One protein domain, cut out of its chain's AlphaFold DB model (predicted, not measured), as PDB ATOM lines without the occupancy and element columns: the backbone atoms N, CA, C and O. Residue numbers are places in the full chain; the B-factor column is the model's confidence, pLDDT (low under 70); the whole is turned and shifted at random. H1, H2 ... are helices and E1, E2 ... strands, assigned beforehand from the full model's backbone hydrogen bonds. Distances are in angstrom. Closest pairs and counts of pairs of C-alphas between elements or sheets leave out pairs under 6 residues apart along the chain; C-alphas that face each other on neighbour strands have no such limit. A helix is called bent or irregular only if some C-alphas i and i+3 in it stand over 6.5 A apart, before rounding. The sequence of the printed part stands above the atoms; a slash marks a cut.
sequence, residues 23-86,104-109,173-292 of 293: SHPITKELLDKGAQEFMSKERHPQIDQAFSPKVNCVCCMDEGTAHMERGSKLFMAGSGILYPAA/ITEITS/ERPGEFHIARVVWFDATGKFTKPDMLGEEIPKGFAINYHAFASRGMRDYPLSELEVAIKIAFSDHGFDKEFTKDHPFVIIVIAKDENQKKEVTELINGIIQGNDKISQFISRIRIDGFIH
ATOM      1  N   SER A  23     105.841  92.040  79.459       88.56
ATOM      2  CA  SER A  23     105.356  93.431  79.424       88.56
ATOM      3  C   SER A  23     105.731  94.235  80.677       88.56
ATOM      4  O   SER A  23     105.431  95.431  80.775       88.56
ATOM      5  N   HIS A  24     106.369  93.598  81.665       90.62
ATOM      6  CA  HIS A  24     106.727  94.226  82.932       90.62
ATOM      7  C   HIS A  24     107.671  95.419  82.790       90.62
ATOM      8  O   HIS A  24     107.308  96.482  83.297       90.62
ATOM      9  N   PRO A  25     108.817  95.309  82.089       94.62
ATOM     10  CA  PRO A  25     109.800  96.389  82.032       94.62
ATOM     11  C   PRO A  25     109.228  97.685  81.453       94.62
ATOM     12  O   PRO A  25     109.400  98.746  82.044       94.62
ATOM     13  N   ILE A  26     108.478  97.586  80.354       95.06
ATOM     14  CA  ILE A  26     107.934  98.753  79.655       95.06
ATOM     15  C   ILE A  26     106.839  99.460  80.454       95.06
ATOM     16  O   ILE A  26     106.812 100.682  80.554       95.06
ATOM     17  N   THR A  27     105.971  98.687  81.112       94.56
ATOM     18  CA  THR A  27     104.932  99.261  81.978       94.56
ATOM     19  C   THR A  27     105.550  99.849  83.244       94.56
ATOM     20  O   THR A  27     105.066 100.853  83.753       94.56
ATOM     21  N   LYS A  28     106.626  99.248  83.764       95.94
ATOM     22  CA  LYS A  28     107.359  99.795  84.907       95.94
ATOM     23  C   LYS A  28     108.011 101.131  84.562       95.94
ATOM     24  O   LYS A  28     107.859 102.073  85.326       95.94
ATOM     25  N   GLU A  29     108.654 101.237  83.402       96.69
ATOM     26  CA  GLU A  29     109.220 102.504  82.931       96.69
ATOM     27  C   GLU A  29     108.146 103.599  82.831       96.69
ATOM     28  O   GLU A  29     108.348 104.701  83.337       96.69
ATOM     29  N   LEU A  30     106.978 103.275  82.259       97.62
ATOM     30  CA  LEU A  30     105.819 104.171  82.227       97.62
ATOM     31  C   LEU A  30     105.396 104.623  83.636       97.62
ATOM     32  O   LEU A  30     105.114 105.801  83.847       97.62
ATOM     33  N   LEU A  31     105.346 103.709  84.607       97.25
ATOM     34  CA  LEU A  31     104.946 104.025  85.982       97.25
ATOM     35  C   LEU A  31     105.968 104.902  86.713       97.25
ATOM     36  O   LEU A  31     105.549 105.784  87.472       97.25
ATOM     37  N   ASP A  32     107.258 104.643  86.490       97.31
ATOM     38  CA  ASP A  32     108.382 105.324  87.136       97.31
ATOM     39  C   ASP A  32     108.559 106.753  86.591       97.31
ATOM     40  O   ASP A  32     108.773 107.681  87.370       97.31
ATOM     41  N   LYS A  33     108.428 106.943  85.270       97.12
ATOM     42  CA  LYS A  33     108.576 108.253  84.600       97.12
ATOM     43  C   LYS A  33     107.284 109.072  84.545       97.12
ATOM     44  O   LYS A  33     107.316 110.297  84.478       97.12
ATOM     45  N   GLY A  34     106.135 108.401  84.559       98.25
ATOM     46  CA  GLY A  34     104.844 109.008  84.245       98.25
ATOM     47  C   GLY A  34     104.616 109.147  82.737       98.25
ATOM     48  O   GLY A  34     105.548 109.178  81.930       98.25
ATOM     49  N   ALA A  35     103.342 109.237  82.345       98.19
ATOM     50  CA  ALA A  35     102.943 109.150  80.940       98.19
ATOM     51  C   ALA A  35     103.515 110.276  80.063       98.19
ATOM     52  O   ALA A  35     103.841 110.032  78.907       98.19
ATOM     53  N   GLN A  36     103.664 111.492  80.598       98.06
ATOM     54  CA  GLN A  36     104.163 112.640  79.831       98.06
ATOM     55  C   GLN A  36     105.622 112.484  79.389       98.06
ATOM     56  O   GLN A  36     105.940 112.776  78.237       98.06
ATOM     57  N   GLU A  37     106.504 112.053  80.292       98.12
ATOM     58  CA  GLU A  37     107.916 111.825  79.968       98.12
ATOM     59  C   GLU A  37     108.073 110.559  79.120       98.12
ATOM     60  O   GLU A  37     108.803 110.568  78.126       98.12
ATOM     61  N   PHE A  38     107.338 109.496  79.470       98.19
ATOM     62  CA  PHE A  38     107.336 108.239  78.725       98.19
ATOM     63  C   PHE A  38     106.940 108.458  77.258       98.19
ATOM     64  O   PHE A  38     107.663 108.032  76.368       98.19
ATOM     65  N   MET A  39     105.867 109.212  77.000       97.88
ATOM     66  CA  MET A  39     105.361 109.506  75.652       97.88
ATOM     67  C   MET A  39     106.024 110.735  75.000       97.88
ATOM     68  O   MET A  39     105.481 111.321  74.067       97.88
ATOM     69  N   SER A  40     107.182 111.185  75.486       96.75
ATOM     70  CA  SER A  40     107.855 112.361  74.923       96.75
ATOM     71  C   SER A  40     108.416 112.102  73.518       96.75
ATOM     72  O   SER A  40     108.780 110.979  73.169       96.75
ATOM     73  N   LYS A  41     108.571 113.163  72.713       95.69
ATOM     74  CA  LYS A  41     109.223 113.084  71.388       95.69
ATOM     75  C   LYS A  41     110.693 112.670  71.458       95.69
ATOM     76  O   LYS A  41     111.208 112.113  70.496       95.69
ATOM     77  N   GLU A  42     111.368 112.938  72.574       94.94
ATOM     78  CA  GLU A  42     112.735 112.456  72.796       94.94
ATOM     79  C   GLU A  42     112.768 110.929  72.903       94.94
ATOM     80  O   GLU A  42     113.672 110.295  72.359       94.94
ATOM     81  N   ARG A  43     111.762 110.332  73.559       94.12
ATOM     82  CA  ARG A  43     111.632 108.878  73.691       94.12
ATOM     83  C   ARG A  43     111.033 108.218  72.450       94.12
ATOM     84  O   ARG A  43     111.481 107.129  72.096       94.12
ATOM     85  N   HIS A  44     110.062 108.862  71.804       95.88
ATOM     86  CA  HIS A  44     109.367 108.368  70.613       95.88
ATOM     87  C   HIS A  44     109.343 109.447  69.517       95.88
ATOM     88  O   HIS A  44     108.350 110.168  69.365       95.88
ATOM     89  N   PRO A  45     110.417 109.572  68.716       94.50
ATOM     90  CA  PRO A  45     110.513 110.588  67.662       94.50
ATOM     91  C   PRO A  45     109.374 110.541  66.632       94.50
ATOM     92  O   PRO A  45     109.025 111.558  66.036       94.50
ATOM     93  N   GLN A  46     108.775 109.367  66.433       93.44
ATOM     94  CA  GLN A  46     107.673 109.108  65.510       93.44
ATOM     95  C   GLN A  46     106.279 109.283  66.125       93.44
ATOM     96  O   GLN A  46     105.300 108.972  65.449       93.44
ATOM     97  N   ILE A  47     106.157 109.770  67.369       96.69
ATOM     98  CA  ILE A  47     104.867 109.809  68.074       96.69
ATOM     99  C   ILE A  47     103.762 110.500  67.284       96.69
ATOM    100  O   ILE A  47     102.654 109.985  67.240       96.69
ATOM    101  N   ASP A  48     104.069 111.585  66.574       97.06
ATOM    102  CA  ASP A  48     103.084 112.317  65.771       97.06
ATOM    103  C   ASP A  48     102.420 111.440  64.694       97.06
ATOM    104  O   ASP A  48     101.289 111.699  64.301       97.06
ATOM    105  N   GLN A  49     103.079 110.371  64.231       96.06
ATOM    106  CA  GLN A  49     102.522 109.455  63.230       96.06
ATOM    107  C   GLN A  49     101.415 108.558  63.799       96.06
ATOM    108  O   GLN A  49     100.575 108.075  63.038       96.06
ATOM    109  N   ALA A  50     101.384 108.370  65.124       97.06
ATOM    110  CA  ALA A  50     100.295 107.683  65.811       97.06
ATOM    111  C   ALA A  50      99.008 108.526  65.867       97.06
ATOM    112  O   ALA A  50      97.934 108.001  66.184       97.06
ATOM    113  N   PHE A  51      99.121 109.823  65.547       97.25
ATOM    114  CA  PHE A  51      98.050 110.799  65.638       97.25
ATOM    115  C   PHE A  51      97.571 111.241  64.250       97.25
ATOM    116  O   PHE A  51      98.292 111.874  63.483       97.25
ATOM    117  N   SER A  52      96.319 110.939  63.915       95.06
ATOM    118  CA  SER A  52      95.671 111.378  62.684       95.06
ATOM    119  C   SER A  52      94.254 111.877  62.968       95.06
ATOM    120  O   SER A  52      93.466 111.168  63.586       95.06
ATOM    121  N   PRO A  53      93.862 113.057  62.449       91.31
ATOM    122  CA  PRO A  53      92.494 113.560  62.586       91.31
ATOM    123  C   PRO A  53      91.486 112.789  61.721       91.31
ATOM    124  O   PRO A  53      90.284 113.022  61.817       91.31
ATOM    125  N   LYS A  54      91.968 111.924  60.822       93.38
ATOM    126  CA  LYS A  54      91.140 111.092  59.952       93.38
ATOM    127  C   LYS A  54      91.166 109.659  60.436       93.38
ATOM    128  O   LYS A  54      92.240 109.148  60.754       93.38
ATOM    129  N   VAL A  55      90.018 109.006  60.369       96.12
ATOM    130  CA  VAL A  55      89.858 107.557  60.495       96.12
ATOM    131  C   VAL A  55      89.330 107.012  59.173       96.12
ATOM    132  O   VAL A  55      88.710 107.740  58.406       96.12
ATOM    133  N   ASN A  56      89.633 105.758  58.873       95.88
ATOM    134  CA  ASN A  56      89.106 105.053  57.703       95.88
ATOM    135  C   ASN A  56      88.798 103.577  57.991       95.88
ATOM    136  O   ASN A  56      88.182 102.908  57.165       95.88
ATOM    137  N   CYS A  57      89.204 103.075  59.156       96.94
ATOM    138  CA  CYS A  57      88.970 101.714  59.599       96.94
ATOM    139  C   CYS A  57      88.303 101.747  60.973       96.94
ATOM    140  O   CYS A  57      88.672 102.560  61.817       96.94
ATOM    141  N   VAL A  58      87.345 100.862  61.213       97.44
ATOM    142  CA  VAL A  58      86.811 100.605  62.551       97.44
ATOM    143  C   VAL A  58      87.359  99.282  63.043       97.44
ATOM    144  O   VAL A  58      87.254  98.262  62.353       97.44
ATOM    145  N   CYS A  59      87.894  99.283  64.258       96.19
ATOM    146  CA  CYS A  59      88.301  98.063  64.933       96.19
ATOM    147  C   CYS A  59      87.849  98.022  66.387       96.19
ATOM    148  O   CYS A  59      87.412  99.017  66.969       96.19
ATOM    149  N   CYS A  60      87.947  96.832  66.973       97.81
ATOM    150  CA  CYS A  60      87.665  96.664  68.383       97.81
ATOM    151  C   CYS A  60      88.671  97.447  69.235       97.81
ATOM    152  O   CYS A  60      89.846  97.565  68.886       97.81
ATOM    153  N   MET A  61      88.218  97.925  70.395       97.50
ATOM    154  CA  MET A  61      89.100  98.491  71.421       97.50
ATOM    155  C   MET A  61      90.105  97.474  71.983       97.50
ATOM    156  O   MET A  61      91.000  97.871  72.717       97.50
ATOM    157  N   ASP A  62      89.920  96.183  71.695       97.69
ATOM    158  CA  ASP A  62      90.784  95.061  72.071       97.69
ATOM    159  C   ASP A  62      92.247  95.330  71.694       97.69
ATOM    160  O   ASP A  62      92.548  95.739  70.573       97.69
ATOM    161  N   GLU A  63      93.175  95.086  72.617       96.75
ATOM    162  CA  GLU A  63      94.599  95.323  72.393       96.75
ATOM    163  C   GLU A  63      95.185  94.469  71.260       96.75
ATOM    164  O   GLU A  63      96.144  94.879  70.609       96.75
ATOM    165  N   GLY A  64      94.582  93.307  70.999       96.19
ATOM    166  CA  GLY A  64      94.929  92.412  69.905       96.19
ATOM    167  C   GLY A  64      94.598  92.975  68.529       96.19
ATOM    168  O   GLY A  64      95.247  92.586  67.568       96.19
ATOM    169  N   THR A  65      93.632  93.895  68.428       96.94
ATOM    170  CA  THR A  65      93.232  94.531  67.159       96.94
ATOM    171  C   THR A  65      93.645  95.994  67.070       96.94
ATOM    172  O   THR A  65      93.929  96.497  65.982       96.94
ATOM    173  N   ALA A  66      93.691  96.702  68.200       96.81
ATOM    174  CA  ALA A  66      94.013  98.122  68.233       96.81
ATOM    175  C   ALA A  66      95.451  98.393  67.763       96.81
ATOM    176  O   ALA A  66      95.691  99.371  67.052       96.81
ATOM    177  N   HIS A  67      96.381  97.492  68.096       96.06
ATOM    178  CA  HIS A  67      97.819  97.609  67.819       96.06
ATOM    179  C   HIS A  67      98.271  96.906  66.529       96.06
ATOM    180  O   HIS A  67      99.458  96.923  66.231       96.06
ATOM    181  N   MET A  68      97.356  96.320  65.748       95.38
ATOM    182  CA  MET A  68      97.683  95.736  64.435       95.38
ATOM    183  C   MET A  68      97.982  96.825  63.404       95.38
ATOM    184  O   MET A  68      97.309  97.854  63.399       95.38
ATOM    185  N   GLU A  69      98.906  96.596  62.475       94.94
ATOM    186  CA  GLU A  69      99.154  97.518  61.357       94.94
ATOM    187  C   GLU A  69      97.934  97.568  60.417       94.94
ATOM    188  O   GLU A  69      97.696  96.648  59.632       94.94
ATOM    189  N   ARG A  70      97.106  98.617  60.537       93.00
ATOM    190  CA  ARG A  70      95.834  98.717  59.799       93.00
ATOM    191  C   ARG A  70      95.252 100.126  59.779       93.00
ATOM    192  O   ARG A  70      94.663 100.572  60.759       93.00
ATOM    193  N   GLY A  71      95.308 100.782  58.623       93.06
ATOM    194  CA  GLY A  71      94.587 102.033  58.379       93.06
ATOM    195  C   GLY A  71      94.782 103.095  59.471       93.06
ATOM    196  O   GLY A  71      95.813 103.174  60.129       93.06
ATOM    197  N   SER A  72      93.789 103.961  59.628       96.69
ATOM    198  CA  SER A  72      93.656 104.889  60.748       96.69
ATOM    199  C   SER A  72      92.356 104.557  61.464       96.69
ATOM    200  O   SER A  72      91.287 104.599  60.850       96.69
ATOM    201  N   LYS A  73      92.451 104.162  62.729       97.56
ATOM    202  CA  LYS A  73      91.409 103.388  63.398       97.56
ATOM    203  C   LYS A  73      90.487 104.263  64.243       97.56
ATOM    204  O   LYS A  73      90.953 105.111  64.998       97.56
ATOM    205  N   LEU A  74      89.188 104.008  64.142       97.62
ATOM    206  CA  LEU A  74      88.199 104.329  65.161       97.62
ATOM    207  C   LEU A  74      88.006 103.079  66.027       97.62
ATOM    208  O   LEU A  74      87.561 102.039  65.534       97.62
ATOM    209  N   PHE A  75      88.334 103.180  67.307       97.88
ATOM    210  CA  PHE A  75      88.184 102.095  68.264       97.88
ATOM    211  C   PHE A  75      86.766 102.075  68.830       97.88
ATOM    212  O   PHE A  75      86.314 103.053  69.428       97.88
ATOM    213  N   MET A  76      86.075 100.951  68.653       97.19
ATOM    214  CA  MET A  76      84.764 100.689  69.247       97.19
ATOM    215  C   MET A  76      84.640  99.223  69.625       97.19
ATOM    216  O   MET A  76      84.861  98.345  68.795       97.19
ATOM    217  N   ALA A  77      84.214  98.927  70.847       97.00
ATOM    218  CA  ALA A  77      83.958  97.575  71.323       97.00
ATOM    219  C   ALA A  77      83.055  96.796  70.342       97.00
ATOM    220  O   ALA A  77      81.889  97.137  70.126       97.00
ATOM    221  N   GLY A  78      83.615  95.745  69.728       96.62
ATOM    222  CA  GLY A  78      82.942  94.925  68.715       96.62
ATOM    223  C   GLY A  78      82.447  95.720  67.507       96.62
ATOM    224  O   GLY A  78      81.365  95.435  67.000       96.62
ATOM    225  N   SER A  79      83.185  96.757  67.103       96.88
ATOM    226  CA  SER A  79      82.836  97.652  65.992       96.88
ATOM    227  C   SER A  79      81.447  98.271  66.143       96.88
ATOM    228  O   SER A  79      80.661  98.345  65.200       96.88
ATOM    229  N   GLY A  80      81.120  98.677  67.374       96.69
ATOM    230  CA  GLY A  80      79.873  99.362  67.711       96.69
ATOM    231  C   GLY A  80      78.692  98.452  68.044       96.69
ATOM    232  O   GLY A  80      77.588  98.947  68.250       96.69
ATOM    233  N   ILE A  81      78.886  97.137  68.189       95.94
ATOM    234  CA  ILE A  81      77.796  96.209  68.555       95.94
ATOM    235  C   ILE A  81      77.170  96.502  69.935       95.94
ATOM    236  O   ILE A  81      76.026  96.129  70.227       95.94
ATOM    237  N   LEU A  82      77.916  97.190  70.805       95.00
ATOM    238  CA  LEU A  82      77.452  97.638  72.117       95.00
ATOM    239  C   LEU A  82      76.896  99.062  72.122       95.00
ATOM    240  O   LEU A  82      76.472  99.524  73.181       95.00
ATOM    241  N   TYR A  83      76.848  99.735  70.972       94.81
ATOM    242  CA  TYR A  83      76.359 101.103  70.884       94.81
ATOM    243  C   TYR A  83      74.923 101.230  71.440       94.81
ATOM    244  O   TYR A  83      74.069 100.383  71.130       94.81
ATOM    245  N   PRO A  84      74.630 102.247  72.275       91.94
ATOM    246  CA  PRO A  84      73.316 102.432  72.877       91.94
ATOM    247  C   PRO A  84      72.242 102.669  71.815       91.94
ATOM    248  O   PRO A  84      72.324 103.606  71.019       91.94
ATOM    249  N   ALA A  85      71.222 101.817  71.824       92.56
ATOM    250  CA  ALA A  85      70.117 101.846  70.877       92.56
ATOM    251  C   ALA A  85      68.915 101.085  71.444       92.56
ATOM    252  O   ALA A  85      69.082 100.198  72.285       92.56
ATOM    253  N   ALA A  86      67.718 101.415  70.961       91.25
ATOM    254  CA  ALA A  86      66.475 100.772  71.387       91.25
ATOM    255  C   ALA A  86      66.278  99.370  70.779       91.25
ATOM    256  O   ALA A  86      65.533  98.563  71.325       91.25
ATOM    257  N   ILE A 104      84.436 106.114  56.981       95.19
ATOM    258  CA  ILE A 104      84.951 104.760  57.198       95.19
ATOM    259  C   ILE A 104      84.803 103.942  55.914       95.19
ATOM    260  O   ILE A 104      83.720 103.840  55.344       95.19
ATOM    261  N   THR A 105      85.901 103.320  55.494       94.56
ATOM    262  CA  THR A 105      85.978 102.457  54.309       94.56
ATOM    263  C   THR A 105      86.197 100.988  54.658       94.56
ATOM    264  O   THR A 105      86.090 100.131  53.783       94.56
ATOM    265  N   GLU A 106      86.495 100.682  55.922       96.56
ATOM    266  CA  GLU A 106      86.705  99.319  56.405       96.56
ATOM    267  C   GLU A 106      86.089  99.104  57.795       96.56
ATOM    268  O   GLU A 106      86.353  99.857  58.733       96.56
ATOM    269  N   ILE A 107      85.300  98.043  57.941       97.62
ATOM    270  CA  ILE A 107      84.733  97.566  59.204       97.62
ATOM    271  C   ILE A 107      85.383  96.225  59.517       97.62
ATOM    272  O   ILE A 107      85.500  95.370  58.637       97.62
ATOM    273  N   THR A 108      85.776  96.016  60.772       98.06
ATOM    274  CA  THR A 108      86.365  94.741  61.183       98.06
ATOM    275  C   THR A 108      85.535  94.016  62.236       98.06
ATOM    276  O   THR A 108      84.906  94.629  63.093       98.06
ATOM    277  N   SER A 109      85.552  92.688  62.198       98.12
ATOM    278  CA  SER A 109      85.204  91.819  63.333       98.12
ATOM    279  C   SER A 109      86.434  90.998  63.715       98.12
ATOM    280  O   SER A 109      87.384  90.945  62.940       98.12
ATOM    281  N   GLU A 173      97.407  90.659  67.821       94.44
ATOM    282  CA  GLU A 173      98.618  91.052  68.563       94.44
ATOM    283  C   GLU A 173      98.644  90.563  70.031       94.44
ATOM    284  O   GLU A 173      99.304  91.144  70.902       94.44
ATOM    285  N   ARG A 174      97.915  89.478  70.326       93.94
ATOM    286  CA  ARG A 174      97.831  88.820  71.637       93.94
ATOM    287  C   ARG A 174      97.456  87.336  71.490       93.94
ATOM    288  O   ARG A 174      96.879  86.962  70.474       93.94
ATOM    289  N   PRO A 175      97.704  86.496  72.512       92.94
ATOM    290  CA  PRO A 175      97.129  85.149  72.577       92.94
ATOM    291  C   PRO A 175      95.595  85.191  72.533       92.94
ATOM    292  O   PRO A 175      94.988  86.099  73.106       92.94
ATOM    293  N   GLY A 176      94.946  84.215  71.897       89.75
ATOM    294  CA  GLY A 176      93.485  84.204  71.808       89.75
ATOM    295  C   GLY A 176      92.791  83.893  73.126       89.75
ATOM    296  O   GLY A 176      91.700  84.401  73.383       89.75
ATOM    297  N   GLU A 177      93.439  83.124  74.005       90.31
ATOM    298  CA  GLU A 177      92.823  82.626  75.234       90.31
ATOM    299  C   GLU A 177      92.697  83.700  76.331       90.31
ATOM    300  O   GLU A 177      91.909  83.542  77.271       90.31
ATOM    301  N   PHE A 178      93.481  84.783  76.249       93.38
ATOM    302  CA  PHE A 178      93.496  85.848  77.252       93.38
ATOM    303  C   PHE A 178      93.980  87.202  76.720       93.38
ATOM    304  O   PHE A 178      94.682  87.302  75.719       93.38
ATOM    305  N   HIS A 179      93.636  88.248  77.463       95.81
ATOM    306  CA  HIS A 179      94.062  89.618  77.252       95.81
ATOM    307  C   HIS A 179      95.375  89.920  77.978       95.81
ATOM    308  O   HIS A 179      95.565  89.552  79.141       95.81
ATOM    309  N   ILE A 180      96.263  90.631  77.289       96.19
ATOM    310  CA  ILE A 180      97.558  91.110  77.788       96.19
ATOM    311  C   ILE A 180      97.546  92.606  78.115       96.19
ATOM    312  O   ILE A 180      98.572  93.152  78.521       96.19
ATOM    313  N   ALA A 181      96.410  93.280  77.922       97.19
ATOM    314  CA  ALA A 181      96.275  94.703  78.183       97.19
ATOM    315  C   ALA A 181      96.599  95.055  79.644       97.19
ATOM    316  O   ALA A 181      95.963  94.576  80.586       97.19
ATOM    317  N   ARG A 182      97.565  95.958  79.825       96.88
ATOM    318  CA  ARG A 182      97.905  96.554  81.135       96.88
ATOM    319  C   ARG A 182      97.553  98.027  81.231       96.88
ATOM    320  O   ARG A 182      97.612  98.607  82.317       96.88
ATOM    321  N   VAL A 183      97.179  98.604  80.096       98.44
ATOM    322  CA  VAL A 183      96.775  99.994  79.984       98.44
ATOM    323  C   VAL A 183      95.474 100.137  79.200       98.44
ATOM    324  O   VAL A 183      95.103  99.254  78.421       98.44
ATOM    325  N   VAL A 184      94.814 101.276  79.385       98.81
ATOM    326  CA  VAL A 184      93.811 101.816  78.463       98.81
ATOM    327  C   VAL A 184      94.338 103.133  77.912       98.81
ATOM    328  O   VAL A 184      94.613 104.050  78.681       98.81
ATOM    329  N   TRP A 185      94.442 103.239  76.594       98.69
ATOM    330  CA  TRP A 185      94.703 104.482  75.880       98.69
ATOM    331  C   TRP A 185      93.373 105.205  75.664       98.69
ATOM    332  O   TRP A 185      92.606 104.870  74.760       98.69
ATOM    333  N   PHE A 186      93.068 106.154  76.547       98.69
ATOM    334  CA  PHE A 186      91.809 106.889  76.552       98.69
ATOM    335  C   PHE A 186      91.991 108.231  75.834       98.69
ATOM    336  O   PHE A 186      92.457 109.219  76.409       98.69
ATOM    337  N   ASP A 187      91.657 108.247  74.546       98.00
ATOM    338  CA  ASP A 187      91.926 109.354  73.637       98.00
ATOM    339  C   ASP A 187      90.851 110.448  73.699       98.00
ATOM    340  O   ASP A 187      89.792 110.368  73.065       98.00
ATOM    341  N   ALA A 188      91.147 111.517  74.436       97.44
ATOM    342  CA  ALA A 188      90.329 112.722  74.481       97.44
ATOM    343  C   ALA A 188      90.653 113.726  73.364       97.44
ATOM    344  O   ALA A 188      89.908 114.695  73.192       97.44
ATOM    345  N   THR A 189      91.711 113.498  72.582       96.31
ATOM    346  CA  THR A 189      92.069 114.350  71.436       96.31
ATOM    347  C   THR A 189      91.247 114.014  70.194       96.31
ATOM    348  O   THR A 189      90.955 114.898  69.391       96.31
ATOM    349  N   GLY A 190      90.848 112.744  70.049       94.50
ATOM    350  CA  GLY A 190      90.200 112.216  68.846       94.50
ATOM    351  C   GLY A 190      91.165 111.980  67.691       94.50
ATOM    352  O   GLY A 190      90.720 111.848  66.553       94.50
ATOM    353  N   LYS A 191      92.470 111.995  67.969       96.25
ATOM    354  CA  LYS A 191      93.519 111.857  66.967       96.25
ATOM    355  C   LYS A 191      94.369 110.616  67.182       96.25
ATOM    356  O   LYS A 191      95.049 110.235  66.245       96.25
ATOM    357  N   PHE A 192      94.349 109.961  68.341       97.38
ATOM    358  CA  PHE A 192      95.152 108.754  68.548       97.38
ATOM    359  C   PHE A 192      94.487 107.569  67.845       97.38
ATOM    360  O   PHE A 192      93.553 106.963  68.369       97.38
ATOM    361  N   THR A 193      94.930 107.275  66.624       97.19
ATOM    362  CA  THR A 193      94.254 106.335  65.711       97.19
ATOM    363  C   THR A 193      95.195 105.278  65.136       97.19
ATOM    364  O   THR A 193      94.733 104.332  64.495       97.19
ATOM    365  N   LYS A 194      96.510 105.419  65.344       96.88
ATOM    366  CA  LYS A 194      97.537 104.507  64.816       96.88
ATOM    367  C   LYS A 194      98.580 104.118  65.872       96.88
ATOM    368  O   LYS A 194      99.764 104.417  65.708       96.88
ATOM    369  N   PRO A 195      98.175 103.480  66.984       95.75
ATOM    370  CA  PRO A 195      99.107 103.068  68.037       95.75
ATOM    371  C   PRO A 195     100.199 102.111  67.532       95.75
ATOM    372  O   PRO A 195     101.290 102.089  68.090       95.75
ATOM    373  N   ASP A 196      99.946 101.382  66.444       95.19
ATOM    374  CA  ASP A 196     100.904 100.511  65.756       95.19
ATOM    375  C   ASP A 196     102.177 101.245  65.299       95.19
ATOM    376  O   ASP A 196     103.259 100.660  65.306       95.19
ATOM    377  N   MET A 197     102.100 102.553  65.024       95.56
ATOM    378  CA  MET A 197     103.269 103.375  64.669       95.56
ATOM    379  C   MET A 197     104.284 103.524  65.813       95.56
ATOM    380  O   MET A 197     105.417 103.956  65.591       95.56
ATOM    381  N   LEU A 198     103.890 103.188  67.043       94.06
ATOM    382  CA  LEU A 198     104.755 103.203  68.223       94.06
ATOM    383  C   LEU A 198     105.404 101.834  68.489       94.06
ATOM    384  O   LEU A 198     106.320 101.742  69.308       94.06
ATOM    385  N   GLY A 199     104.977 100.792  67.769       88.25
ATOM    386  CA  GLY A 199     105.522  99.441  67.855       88.25
ATOM    387  C   GLY A 199     105.513  98.859  69.271       88.25
ATOM    388  O   GLY A 199     104.669  99.179  70.106       88.25
ATOM    389  N   GLU A 200     106.499  98.013  69.560       89.62
ATOM    390  CA  GLU A 200     106.679  97.370  70.872       89.62
ATOM    391  C   GLU A 200     107.258  98.320  71.942       89.62
ATOM    392  O   GLU A 200     107.599  97.884  73.041       89.62
ATOM    393  N   GLU A 201     107.404  99.617  71.641       89.94
ATOM    394  CA  GLU A 201     107.931 100.606  72.587       89.94
ATOM    395  C   GLU A 201     106.876 101.174  73.539       89.94
ATOM    396  O   GLU A 201     107.224 101.899  74.473       89.94
ATOM    397  N   ILE A 202     105.606 100.818  73.344       95.06
ATOM    398  CA  ILE A 202     104.522 101.140  74.268       95.06
ATOM    399  C   ILE A 202     103.827  99.867  74.763       95.06
ATOM    400  O   ILE A 202     103.800  98.851  74.064       95.06
ATOM    401  N   PRO A 203     103.244  99.874  75.974       95.62
ATOM    402  CA  PRO A 203     102.439  98.748  76.414       95.62
ATOM    403  C   PRO A 203     101.197  98.597  75.526       95.62
ATOM    404  O   PRO A 203     100.393  99.526  75.381       95.62
ATOM    405  N   LYS A 204     100.999  97.387  74.992       95.38
ATOM    406  CA  LYS A 204      99.732  96.999  74.364       95.38
ATOM    407  C   LYS A 204      98.608  97.126  75.393       95.38
ATOM    408  O   LYS A 204      98.744  96.765  76.567       95.38
ATOM    409  N   GLY A 205      97.494  97.682  74.951       97.50
ATOM    410  CA  GLY A 205      96.377  98.021  75.816       97.50
ATOM    411  C   GLY A 205      95.126  98.326  75.026       97.50
ATOM    412  O   GLY A 205      95.192  98.513  73.808       97.50
ATOM    413  N   PHE A 206      94.001  98.386  75.732       98.50
ATOM    414  CA  PHE A 206      92.746  98.768  75.105       98.50
ATOM    415  C   PHE A 206      92.837 100.205  74.588       98.50
ATOM    416  O   PHE A 206      93.517 101.027  75.203       98.50
ATOM    417  N   ALA A 207      92.155 100.530  73.497       98.25
ATOM    418  CA  ALA A 207      92.136 101.885  72.946       98.25
ATOM    419  C   ALA A 207      90.700 102.400  72.815       98.25
ATOM    420  O   ALA A 207      89.828 101.676  72.349       98.25
ATOM    421  N   ILE A 208      90.438 103.631  73.256       98.25
ATOM    422  CA  ILE A 208      89.089 104.215  73.304       98.25
ATOM    423  C   ILE A 208      89.144 105.647  72.771       98.25
ATOM    424  O   ILE A 208      89.868 106.473  73.323       98.25
ATOM    425  N   ASN A 209      88.347 105.981  71.750       95.38
ATOM    426  CA  ASN A 209      88.266 107.348  71.214       95.38
ATOM    427  C   ASN A 209      87.163 108.169  71.899       95.38
ATOM    428  O   ASN A 209      86.076 108.333  71.353       95.38
ATOM    429  N   TYR A 210      87.432 108.761  73.064       96.06
ATOM    430  CA  TYR A 210      86.448 109.581  73.785       96.06
ATOM    431  C   TYR A 210      85.920 110.768  72.968       96.06
ATOM    432  O   TYR A 210      84.708 110.997  72.907       96.06
ATOM    433  N   HIS A 211      86.808 111.519  72.307       92.19
ATOM    434  CA  HIS A 211      86.413 112.743  71.599       92.19
ATOM    435  C   HIS A 211      85.435 112.491  70.445       92.19
ATOM    436  O   HIS A 211      84.529 113.301  70.216       92.19
ATOM    437  N   ALA A 212      85.589 111.362  69.743       86.00
ATOM    438  CA  ALA A 212      84.745 110.995  68.608       86.00
ATOM    439  C   ALA A 212      83.257 110.922  68.998       86.00
ATOM    440  O   ALA A 212      82.395 111.300  68.204       86.00
ATOM    441  N   PHE A 213      82.954 110.540  70.242       90.25
ATOM    442  CA  PHE A 213      81.585 110.438  70.757       90.25
ATOM    443  C   PHE A 213      81.174 111.644  71.600       90.25
ATOM    444  O   PHE A 213      80.048 112.130  71.479       90.25
ATOM    445  N   ALA A 214      82.079 112.185  72.421       88.81
ATOM    446  CA  ALA A 214      81.789 113.343  73.263       88.81
ATOM    447  C   ALA A 214      81.382 114.576  72.439       88.81
ATOM    448  O   ALA A 214      80.448 115.286  72.817       88.81
ATOM    449  N   SER A 215      82.023 114.789  71.283       86.12
ATOM    450  CA  SER A 215      81.671 115.852  70.325       86.12
ATOM    451  C   SER A 215      80.266 115.707  69.725       86.12
ATOM    452  O   SER A 215      79.695 116.689  69.259       86.12
ATOM    453  N   ARG A 216      79.682 114.504  69.791       87.50
ATOM    454  CA  ARG A 216      78.335 114.159  69.309       87.50
ATOM    455  C   ARG A 216      77.312 114.036  70.445       87.50
ATOM    456  O   ARG A 216      76.235 113.485  70.256       87.50
ATOM    457  N   GLY A 217      77.648 114.522  71.644       88.75
ATOM    458  CA  GLY A 217      76.767 114.466  72.815       88.75
ATOM    459  C   GLY A 217      76.697 113.092  73.492       88.75
ATOM    460  O   GLY A 217      75.847 112.888  74.353       88.75
ATOM    461  N   MET A 218      77.591 112.159  73.149       88.81
ATOM    462  CA  MET A 218      77.591 110.779  73.650       88.81
ATOM    463  C   MET A 218      78.767 110.491  74.581       88.81
ATOM    464  O   MET A 218      79.565 109.585  74.358       88.81
ATOM    465  N   ARG A 219      78.879 111.283  75.650       89.81
ATOM    466  CA  ARG A 219      79.989 111.182  76.613       89.81
ATOM    467  C   ARG A 219      80.000 109.865  77.395       89.81
ATOM    468  O   ARG A 219      81.073 109.389  77.750       89.81
ATOM    469  N   ASP A 220      78.834 109.262  77.612       91.50
ATOM    470  CA  ASP A 220      78.701 108.059  78.443       91.50
ATOM    471  C   ASP A 220      79.139 106.779  77.722       91.50
ATOM    472  O   ASP A 220      79.529 105.802  78.362       91.50
ATOM    473  N   TYR A 221      79.105 106.764  76.386       93.81
ATOM    474  CA  TYR A 221      79.434 105.561  75.624       93.81
ATOM    475  C   TYR A 221      80.908 105.134  75.785       93.81
ATOM    476  O   TYR A 221      81.132 104.004  76.226       93.81
ATOM    477  N   PRO A 222      81.912 106.007  75.567       95.56
ATOM    478  CA  PRO A 222      83.317 105.656  75.816       95.56
ATOM    479  C   PRO A 222      83.601 105.264  77.270       95.56
ATOM    480  O   PRO A 222      84.482 104.452  77.544       95.56
ATOM    481  N   LEU A 223      82.853 105.828  78.223       95.56
ATOM    482  CA  LEU A 223      82.967 105.460  79.634       95.56
ATOM    483  C   LEU A 223      82.449 104.037  79.880       95.56
ATOM    484  O   LEU A 223      83.068 103.282  80.624       95.56
ATOM    485  N   SER A 224      81.373 103.630  79.199       94.25
ATOM    486  CA  SER A 224      80.893 102.244  79.245       94.25
ATOM    487  C   SER A 224      81.896 101.252  78.638       94.25
ATOM    488  O   SER A 224      82.057 100.147  79.157       94.25
ATOM    489  N   GLU A 225      82.627 101.654  77.595       96.38
ATOM    490  CA  GLU A 225      83.718 100.858  77.017       96.38
ATOM    491  C   GLU A 225      84.895 100.728  77.987       96.38
ATOM    492  O   GLU A 225      85.429  99.631  78.174       96.38
ATOM    493  N   LEU A 226      85.237 101.809  78.695       97.50
ATOM    494  CA  LEU A 226      86.235 101.773  79.760       97.50
ATOM    495  C   LEU A 226      85.838 100.791  80.868       97.50
ATOM    496  O   LEU A 226      86.681 100.030  81.344       97.50
ATOM    497  N   GLU A 227      84.559 100.737  81.252       95.69
ATOM    498  CA  GLU A 227      84.106  99.728  82.210       95.69
ATOM    499  C   GLU A 227      84.317  98.299  81.707       95.69
ATOM    500  O   GLU A 227      84.641  97.411  82.498       95.69
ATOM    501  N   VAL A 228      84.093  98.050  80.413       95.19
ATOM    502  CA  VAL A 228      84.326  96.734  79.805       95.19
ATOM    503  C   VAL A 228      85.816  96.401  79.835       95.19
ATOM    504  O   VAL A 228      86.164  95.308  80.279       95.19
ATOM    505  N   ALA A 229      86.688  97.339  79.460       97.38
ATOM    506  CA  ALA A 229      88.140  97.168  79.513       97.38
ATOM    507  C   ALA A 229      88.625  96.818  80.933       97.38
ATOM    508  O   ALA A 229      89.358  95.847  81.121       97.38
ATOM    509  N   ILE A 230      88.144  97.546  81.949       97.31
ATOM    510  CA  ILE A 230      88.454  97.268  83.360       97.31
ATOM    511  C   ILE A 230      87.947  95.874  83.759       97.31
ATOM    512  O   ILE A 230      88.697  95.082  84.324       97.31
ATOM    513  N   LYS A 231      86.691  95.532  83.445       94.69
ATOM    514  CA  LYS A 231      86.124  94.212  83.781       94.69
ATOM    515  C   LYS A 231      86.915  93.073  83.140       94.69
ATOM    516  O   LYS A 231      87.091  92.047  83.785       94.69
ATOM    517  N   ILE A 232      87.402  93.247  81.911       95.19
ATOM    518  CA  ILE A 232      88.251  92.255  81.243       95.19
ATOM    519  C   ILE A 232      89.596  92.137  81.964       95.19
ATOM    520  O   ILE A 232      89.977  91.025  82.338       95.19
ATOM    521  N   ALA A 233      90.276  93.260  82.218       96.81
ATOM    522  CA  ALA A 233      91.575  93.288  82.887       96.81
ATOM    523  C   ALA A 233      91.545  92.577  84.255       96.81
ATOM    524  O   ALA A 233      92.455  91.805  84.569       96.81
ATOM    525  N   PHE A 234      90.469  92.769  85.025       96.62
ATOM    526  CA  PHE A 234      90.257  92.166  86.348       96.62
ATOM    527  C   PHE A 234      89.450  90.852  86.334       96.62
ATOM    528  O   PHE A 234      88.836  90.489  87.335       96.62
ATOM    529  N   SER A 235      89.434  90.129  85.211       93.69
ATOM    530  CA  SER A 235      88.777  88.817  85.093       93.69
ATOM    531  C   SER A 235      89.766  87.676  84.856       93.69
ATOM    532  O   SER A 235      90.944  87.900  84.579       93.69
ATOM    533  N   ASP A 236      89.248  86.446  84.828       91.44
ATOM    534  CA  ASP A 236      89.979  85.252  84.387       91.44
ATOM    535  C   ASP A 236      90.436  85.316  82.922       91.44
ATOM    536  O   ASP A 236      91.232  84.478  82.505       91.44
ATOM    537  N   HIS A 237      89.986  86.292  82.130       91.38
ATOM    538  CA  HIS A 237      90.519  86.554  80.791       91.38
ATOM    539  C   HIS A 237      91.628  87.605  80.789       91.38
ATOM    540  O   HIS A 237      92.359  87.673  79.816       91.38
ATOM    541  N   GLY A 238      91.801  88.380  81.859       94.44
ATOM    542  CA  GLY A 238      92.902  89.327  82.026       94.44
ATOM    543  C   GLY A 238      93.944  88.820  83.020       94.44
ATOM    544  O   GLY A 238      94.194  87.611  83.132       94.44
ATOM    545  N   PHE A 239      94.537  89.761  83.753       96.06
ATOM    546  CA  PHE A 239      95.581  89.496  84.741       96.06
ATOM    547  C   PHE A 239      95.099  89.553  86.200       96.06
ATOM    548  O   PHE A 239      95.811  89.061  87.070       96.06
ATOM    549  N   ASP A 240      93.909  90.105  86.479       94.50
ATOM    550  CA  ASP A 240      93.264  90.183  87.806       94.50
ATOM    551  C   ASP A 240      94.221  90.409  88.990       94.50
ATOM    552  O   ASP A 240      94.534  91.553  89.331       94.50
ATOM    553  N   LYS A 241      94.661  89.322  89.639       94.00
ATOM    554  CA  LYS A 241      95.454  89.338  90.877       94.00
ATOM    555  C   LYS A 241      96.874  89.852  90.687       94.00
ATOM    556  O   LYS A 241      97.486  90.255  91.670       94.00
ATOM    557  N   GLU A 242      97.384  89.846  89.459       95.81
ATOM    558  CA  GLU A 242      98.698  90.421  89.160       95.81
ATOM    559  C   GLU A 242      98.677  91.952  89.260       95.81
ATOM    560  O   GLU A 242      99.691  92.576  89.581       95.81
ATOM    561  N   PHE A 243      97.510  92.577  89.046       97.50
ATOM    562  CA  PHE A 243      97.356  93.996  89.319       97.50
ATOM    563  C   PHE A 243      97.371  94.239  90.826       97.50
ATOM    564  O   PHE A 243      96.594  93.665  91.592       97.50
ATOM    565  N   THR A 244      98.245  95.138  91.254       96.88
ATOM    566  CA  THR A 244      98.423  95.538  92.652       96.88
ATOM    567  C   THR A 244      98.549  97.056  92.734       96.88
ATOM    568  O   THR A 244      98.522  97.744  91.718       96.88
ATOM    569  N   LYS A 245      98.703  97.601  93.941       96.50
ATOM    570  CA  LYS A 245      98.977  99.032  94.110       96.50
ATOM    571  C   LYS A 245     100.291  99.457  93.441       96.50
ATOM    572  O   LYS A 245     100.357 100.539  92.868       96.50
ATOM    573  N   ASP A 246     101.309  98.599  93.496       95.06
ATOM    574  CA  ASP A 246     102.643  98.883  92.952       95.06
ATOM    575  C   ASP A 246     102.736  98.550  91.453       95.06
ATOM    576  O   ASP A 246     103.555  99.107  90.721       95.06
ATOM    577  N   HIS A 247     101.853  97.671  90.974       95.81
ATOM    578  CA  HIS A 247     101.708  97.312  89.565       95.81
ATOM    579  C   HIS A 247     100.247  97.466  89.122       95.81
ATOM    580  O   HIS A 247      99.568  96.458  88.906       95.81
ATOM    581  N   PRO A 248      99.735  98.704  89.025       97.88
ATOM    582  CA  PRO A 248      98.330  98.944  88.734       97.88
ATOM    583  C   PRO A 248      97.997  98.721  87.256       97.88
ATOM    584  O   PRO A 248      98.867  98.769  86.384       97.88
ATOM    585  N   PHE A 249      96.710  98.530  86.979       98.44
ATOM    586  CA  PHE A 249      96.145  98.737  85.649       98.44
ATOM    587  C   PHE A 249      96.064 100.245  85.387       98.44
ATOM    588  O   PHE A 249      95.534 100.983  86.224       98.44
ATOM    589  N   VAL A 250      96.619 100.723  84.270       98.56
ATOM    590  CA  VAL A 250      96.801 102.168  84.055       98.56
ATOM    591  C   VAL A 250      95.850 102.705  82.996       98.56
ATOM    592  O   VAL A 250      95.832 102.238  81.866       98.56
ATOM    593  N   ILE A 251      95.086 103.735  83.329       98.81
ATOM    594  CA  ILE A 251      94.291 104.480  82.354       98.81
ATOM    595  C   ILE A 251      95.102 105.710  81.960       98.81
ATOM    596  O   ILE A 251      95.376 106.566  82.800       98.81
ATOM    597  N   ILE A 252      95.515 105.771  80.696       98.81
ATOM    598  CA  ILE A 252      96.304 106.863  80.133       98.81
ATOM    599  C   ILE A 252      95.368 107.808  79.395       98.81
ATOM    600  O   ILE A 252      94.862 107.486  78.320       98.81
ATOM    601  N   VAL A 253      95.151 108.987  79.972       98.81
ATOM    602  CA  VAL A 253      94.396 110.063  79.329       98.81
ATOM    603  C   VAL A 253      95.303 110.778  78.336       98.81
ATOM    604  O   VAL A 253      96.314 111.367  78.721       98.81
ATOM    605  N   ILE A 254      94.925 110.745  77.061       98.62
ATOM    606  CA  ILE A 254      95.585 111.508  76.000       98.62
ATOM    607  C   ILE A 254      94.750 112.759  75.764       98.62
ATOM    608  O   ILE A 254      93.582 112.653  75.390       98.62
ATOM    609  N   ALA A 255      95.316 113.935  76.014       98.38
ATOM    610  CA  ALA A 255      94.587 115.198  75.960       98.38
ATOM    611  C   ALA A 255      95.334 116.251  75.142       98.38
ATOM    612  O   ALA A 255      96.550 116.201  75.015       98.38
ATOM    613  N   LYS A 256      94.606 117.239  74.621       97.12
ATOM    614  CA  LYS A 256      95.198 118.359  73.870       97.12
ATOM    615  C   LYS A 256      95.770 119.453  74.777       97.12
ATOM    616  O   LYS A 256      96.590 120.251  74.351       97.12
ATOM    617  N   ASP A 257      95.291 119.518  76.018       97.88
ATOM    618  CA  ASP A 257      95.686 120.504  77.020       97.88
ATOM    619  C   ASP A 257      95.379 119.998  78.445       97.88
ATOM    620  O   ASP A 257      94.679 118.997  78.639       97.88
ATOM    621  N   GLU A 258      95.902 120.699  79.456       97.81
ATOM    622  CA  GLU A 258      95.711 120.345  80.871       97.81
ATOM    623  C   GLU A 258      94.242 120.413  81.317       97.81
ATOM    624  O   GLU A 258      93.821 119.644  82.184       97.81
ATOM    625  N   ASN A 259      93.431 121.299  80.729       97.88
ATOM    626  CA  ASN A 259      92.022 121.428  81.107       97.88
ATOM    627  C   ASN A 259      91.234 120.194  80.664       97.88
ATOM    628  O   ASN A 259      90.484 119.626  81.457       97.88
ATOM    629  N   GLN A 260      91.441 119.748  79.424       97.12
ATOM    630  CA  GLN A 260      90.831 118.533  78.905       97.12
ATOM    631  C   GLN A 260      91.322 117.302  79.672       97.12
ATOM    632  O   GLN A 260      90.511 116.444  80.026       97.12
ATOM    633  N   LYS A 261      92.625 117.226  79.977       98.25
ATOM    634  CA  LYS A 261      93.186 116.142  80.795       98.25
ATOM    635  C   LYS A 261      92.489 116.069  82.151       98.25
ATOM    636  O   LYS A 261      92.079 114.984  82.565       98.25
ATOM    637  N   LYS A 262      92.317 117.213  82.818       98.31
ATOM    638  CA  LYS A 262      91.628 117.314  84.106       98.31
ATOM    639  C   LYS A 262      90.153 116.911  84.009       98.31
ATOM    640  O   LYS A 262      89.741 116.044  84.774       98.31
ATOM    641  N   GLU A 263      89.390 117.472  83.065       97.12
ATOM    642  CA  GLU A 263      87.962 117.149  82.869       97.12
ATOM    643  C   GLU A 263      87.763 115.641  82.678       97.12
ATOM    644  O   GLU A 263      86.954 115.012  83.357       97.12
ATOM    645  N   VAL A 264      88.542 115.035  81.781       97.56
ATOM    646  CA  VAL A 264      88.413 113.608  81.468       97.56
ATOM    647  C   VAL A 264      88.875 112.734  82.631       97.56
ATOM    648  O   VAL A 264      88.234 111.731  82.936       97.56
ATOM    649  N   THR A 265      89.930 113.138  83.343       98.31
ATOM    650  CA  THR A 265      90.374 112.446  84.562       98.31
ATOM    651  C   THR A 265      89.299 112.468  85.652       98.31
ATOM    652  O   THR A 265      89.091 111.460  86.327       98.31
ATOM    653  N   GLU A 266      88.591 113.584  85.834       97.81
ATOM    654  CA  GLU A 266      87.480 113.693  86.790       97.81
ATOM    655  C   GLU A 266      86.304 112.784  86.398       97.81
ATOM    656  O   GLU A 266      85.771 112.078  87.256       97.81
ATOM    657  N   LEU A 267      85.956 112.716  85.108       96.38
ATOM    658  CA  LEU A 267      84.920 111.806  84.598       96.38
ATOM    659  C   LEU A 267      85.273 110.333  84.838       96.38
ATOM    660  O   LEU A 267      84.450 109.569  85.347       96.38
ATOM    661  N   ILE A 268      86.509 109.939  84.520       97.62
ATOM    662  CA  ILE A 268      87.002 108.573  84.740       97.62
ATOM    663  C   ILE A 268      86.970 108.224  86.233       97.62
ATOM    664  O   ILE A 268      86.488 107.152  86.604       97.62
ATOM    665  N   ASN A 269      87.424 109.134  87.101       96.94
ATOM    666  CA  ASN A 269      87.341 108.949  88.551       96.94
ATOM    667  C   ASN A 269      85.895 108.764  89.023       96.94
ATOM    668  O   ASN A 269      85.637 107.888  89.848       96.94
ATOM    669  N   GLY A 270      84.957 109.547  88.484       95.25
ATOM    670  CA  GLY A 270      83.534 109.428  88.795       95.25
ATOM    671  C   GLY A 270      82.980 108.033  88.500       95.25
ATOM    672  O   GLY A 270      82.295 107.459  89.343       95.25
ATOM    673  N   ILE A 271      83.339 107.443  87.356       93.94
ATOM    674  CA  ILE A 271      82.929 106.074  86.994       93.94
ATOM    675  C   ILE A 271      83.572 105.029  87.910       93.94
ATOM    676  O   ILE A 271      82.884 104.130  88.393       93.94
ATOM    677  N   ILE A 272      84.873 105.152  88.190       94.75
ATOM    678  CA  ILE A 272      85.589 104.201  89.055       94.75
ATOM    679  C   ILE A 272      85.014 104.207  90.475       94.75
ATOM    680  O   ILE A 272      84.859 103.148  91.079       94.75
ATOM    681  N   GLN A 273      84.695 105.386  91.013       94.25
ATOM    682  CA  GLN A 273      84.162 105.535  92.370       94.25
ATOM    683  C   GLN A 273      82.665 105.218  92.455       94.25
ATOM    684  O   GLN A 273      82.223 104.658  93.455       94.25
ATOM    685  N   GLY A 274      81.892 105.575  91.427       91.25
ATOM    686  CA  GLY A 274      80.433 105.453  91.413       91.25
ATOM    687  C   GLY A 274      79.899 104.076  91.016       91.25
ATOM    688  O   GLY A 274      78.707 103.825  91.173       91.25
ATOM    689  N   ASN A 275      80.746 103.181  90.501       91.31
ATOM    690  CA  ASN A 275      80.345 101.838  90.092       91.31
ATOM    691  C   ASN A 275      80.877 100.786  91.072       91.31
ATOM    692  O   ASN A 275      82.061 100.456  91.039       91.31
ATOM    693  N   ASP A 276      80.000 100.193  91.887       90.12
ATOM    694  CA  ASP A 276      80.361  99.185  92.903       90.12
ATOM    695  C   ASP A 276      81.158  97.992  92.350       90.12
ATOM    696  O   ASP A 276      81.986  97.400  93.043       90.12
ATOM    697  N   LYS A 277      80.943  97.633  91.077       89.25
ATOM    698  CA  LYS A 277      81.674  96.529  90.437       89.25
ATOM    699  C   LYS A 277      83.117  96.899  90.104       89.25
ATOM    700  O   LYS A 277      83.928  95.995  89.918       89.25
ATOM    701  N   ILE A 278      83.422  98.192  90.003       93.56
ATOM    702  CA  ILE A 278      84.744  98.731  89.667       93.56
ATOM    703  C   ILE A 278      85.441  99.297  90.904       93.56
ATOM    704  O   ILE A 278      86.650  99.132  91.037       93.56
ATOM    705  N   SER A 279      84.706  99.910  91.831       93.69
ATOM    706  CA  SER A 279      85.268 100.581  93.007       93.69
ATOM    707  C   SER A 279      86.072  99.632  93.903       93.69
ATOM    708  O   SER A 279      87.077 100.035  94.486       93.69
ATOM    709  N   GLN A 280      85.738  98.337  93.913       94.62
ATOM    710  CA  GLN A 280      86.545  97.281  94.547       94.62
ATOM    711  C   GLN A 280      87.984  97.158  93.995       94.62
ATOM    712  O   GLN A 280      88.855  96.579  94.646       94.62
ATOM    713  N   PHE A 281      88.254  97.693  92.802       95.44
ATOM    714  CA  PHE A 281      89.560  97.690  92.139       95.44
ATOM    715  C   PHE A 281      90.318  99.013  92.281       95.44
ATOM    716  O   PHE A 281      91.448  99.096  91.812       95.44
ATOM    717  N   ILE A 282      89.752 100.033  92.938       96.00
ATOM    718  CA  ILE A 282      90.292 101.403  92.925       96.00
ATOM    719  C   ILE A 282      91.755 101.498  93.377       96.00
ATOM    720  O   ILE A 282      92.527 102.261  92.810       96.00
ATOM    721  N   SER A 283      92.179 100.680  94.345       96.56
ATOM    722  CA  SER A 283      93.566 100.657  94.834       96.56
ATOM    723  C   SER A 283      94.566 100.024  93.859       96.56
ATOM    724  O   SER A 283      95.771 100.125  94.078       96.56
ATOM    725  N   ARG A 284      94.068  99.360  92.809       97.75
ATOM    726  CA  ARG A 284      94.818  98.665  91.754       97.75
ATOM    727  C   ARG A 284      94.684  99.353  90.392       97.75
ATOM    728  O   ARG A 284      95.170  98.817  89.399       97.75
ATOM    729  N   ILE A 285      94.021 100.508  90.331       98.25
ATOM    730  CA  ILE A 285      93.880 101.325  89.123       98.25
ATOM    731  C   ILE A 285      94.640 102.634  89.337       98.25
ATOM    732  O   ILE A 285      94.490 103.289  90.366       98.25
ATOM    733  N   ARG A 286      95.443 103.030  88.349       98.06
ATOM    734  CA  ARG A 286      96.107 104.340  88.303       98.06
ATOM    735  C   ARG A 286      95.605 105.099  87.085       98.06
ATOM    736  O   ARG A 286      95.533 104.532  86.002       98.06
ATOM    737  N   ILE A 287      95.299 106.379  87.256       98.50
ATOM    738  CA  ILE A 287      95.072 107.289  86.134       98.50
ATOM    739  C   ILE A 287      96.336 108.128  85.974       98.50
ATOM    740  O   ILE A 287      96.847 108.682  86.947       98.50
ATOM    741  N   ASP A 288      96.843 108.187  84.756       98.44
ATOM    742  CA  ASP A 288      97.940 109.054  84.340       98.44
ATOM    743  C   ASP A 288      97.541 109.697  83.001       98.44
ATOM    744  O   ASP A 288      96.439 109.480  82.494       98.44
ATOM    745  N   GLY A 289      98.402 110.506  82.404       98.12
ATOM    746  CA  GLY A 289      98.114 111.054  81.089       98.12
ATOM    747  C   GLY A 289      99.172 112.005  80.583       98.12
ATOM    748  O   GLY A 289      99.992 112.523  81.344       98.12
ATOM    749  N   PHE A 290      99.107 112.282  79.292       98.56
ATOM    750  CA  PHE A 290     100.015 113.199  78.625       98.56
ATOM    751  C   PHE A 290      99.261 114.117  77.674       98.56
ATOM    752  O   PHE A 290      98.144 113.823  77.236       98.56
ATOM    753  N   ILE A 291      99.894 115.246  77.392       98.38
ATOM    754  CA  ILE A 291      99.427 116.233  76.439       98.38
ATOM    755  C   ILE A 291     100.106 115.996  75.098       98.38
ATOM    756  O   ILE A 291     101.334 115.887  75.030       98.38
ATOM    757  N   HIS A 292      99.292 115.934  74.047       96.12
ATOM    758  CA  HIS A 292      99.716 115.871  72.652       96.12
ATOM    759  C   HIS A 292      98.676 116.590  71.778       96.12
ATOM    760  O   HIS A 292      97.471 116.398  71.963       96.12
TER     761      HIS A 292
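This is residues 23 to 86, 104 to 109 and 173 to 292 of the 293 residues of an uncharacterized protein of Candidatus Uhrbacteria bacterium RIFCSPLOWO2_02_FULL_49_11 (UniProt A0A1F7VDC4). A twisted wall of four parallel strands, in the order E5 E4 E6 E7, has the long helices H8 and H9 over one face and short H2 over E7 on the other, with H1 grazing the sheet. A small parallel sheet, E2 E1 E3, sits beside the E5 edge, where E2 meets E5. The printed part has 190 residues, with ten named helices and seven named strands in the order H1 H2 H3 E1 H4 E2 H5 E3 E4 H6 E5 H7 H8 E6 H9 H10 E7, a mixed class. It is compact, with a radius of gyration of the C-alphas of 15.2 A and spans of 47 by 41 by 38 A.

H1, residues 23 to 33, is close but not clearly touching H2, residues 35 to 38; their closest C-alphas, of Leu 30 and Phe 38, are 5.6 A apart. H2 is only just over E7, residues 285 to 291, with 3 C-alphas on it, at a height over the sheet of 6.7 A. H3, residues 47 to 50, touches H6, residues 195 to 201, closest at the C-alphas of Ala 50 and Pro 195, 5.3 A. E1, residues 57 to 59, is the parallel neighbour of E2, residues 73 to 75, with N 74 and O 57 at 2.8 A, and of E3, residues 106 to 109, with N 58 and O 106 at 2.9 A. With H4, residues 63 to 66, E1 and E2 make a strand-helix-strand unit, two parallel neighbours with a helix between, its crossover right-handed. H5, residues 77 to 80, is on this sheet at a height of 6.1 A. E4, residues 183 to 187, is the parallel neighbour of E5, residues 205 to 209, with N 185 and O 206 at 2.8 A, and of E6, residues 249 to 255, with N 184 and O 250 at 2.8 A; E6 and E7 are parallel neighbours too, with N 251 and O 286 within hydrogen-bond range at 2.8 A. H7, residues 210 to 214, touches residues 221 to 223 alone of H8, residues 220 to 233, closest at Tyr 210 and Pro 222, C-alphas 5.4 A apart. H8 is over E4 and H9, residues 258 to 274, over E6 and E7, both at a height of 9.3 A and on the same face. H10, residues 276 to 279, touches H9 only at the corner, and only just, with 3 pairs of C-alphas within 8 A. Every O i to N i+4 pair is within hydrogen-bond range in H1, H7, H8 and H9; irregular H6, C-alphas 197 and 200 at 9.3 A, has 0 of 3, but 3 of 4 O i to N i+3 pairs.

H1 begins at C-alpha 23, (105.356, 93.431, 79.424), and spans 16.0 A. H8 spans 20.1 A, H9 23.8 A, E6 19.2 A and E7 20.3 A, ending at C-alpha 291, (99.427, 116.233, 76.439).

The C-alphas farthest apart, of Glu 42 and Ala 86, are 47.7 A apart. Residues 87 to 103 and 110 to 172 are not printed; the gaps are 23.6 A between C-alphas 86 and 104 and 14.4 A between C-alphas 109 and 173. The link from H8 to E6 is long, and no printed residue has a pLDDT under 70.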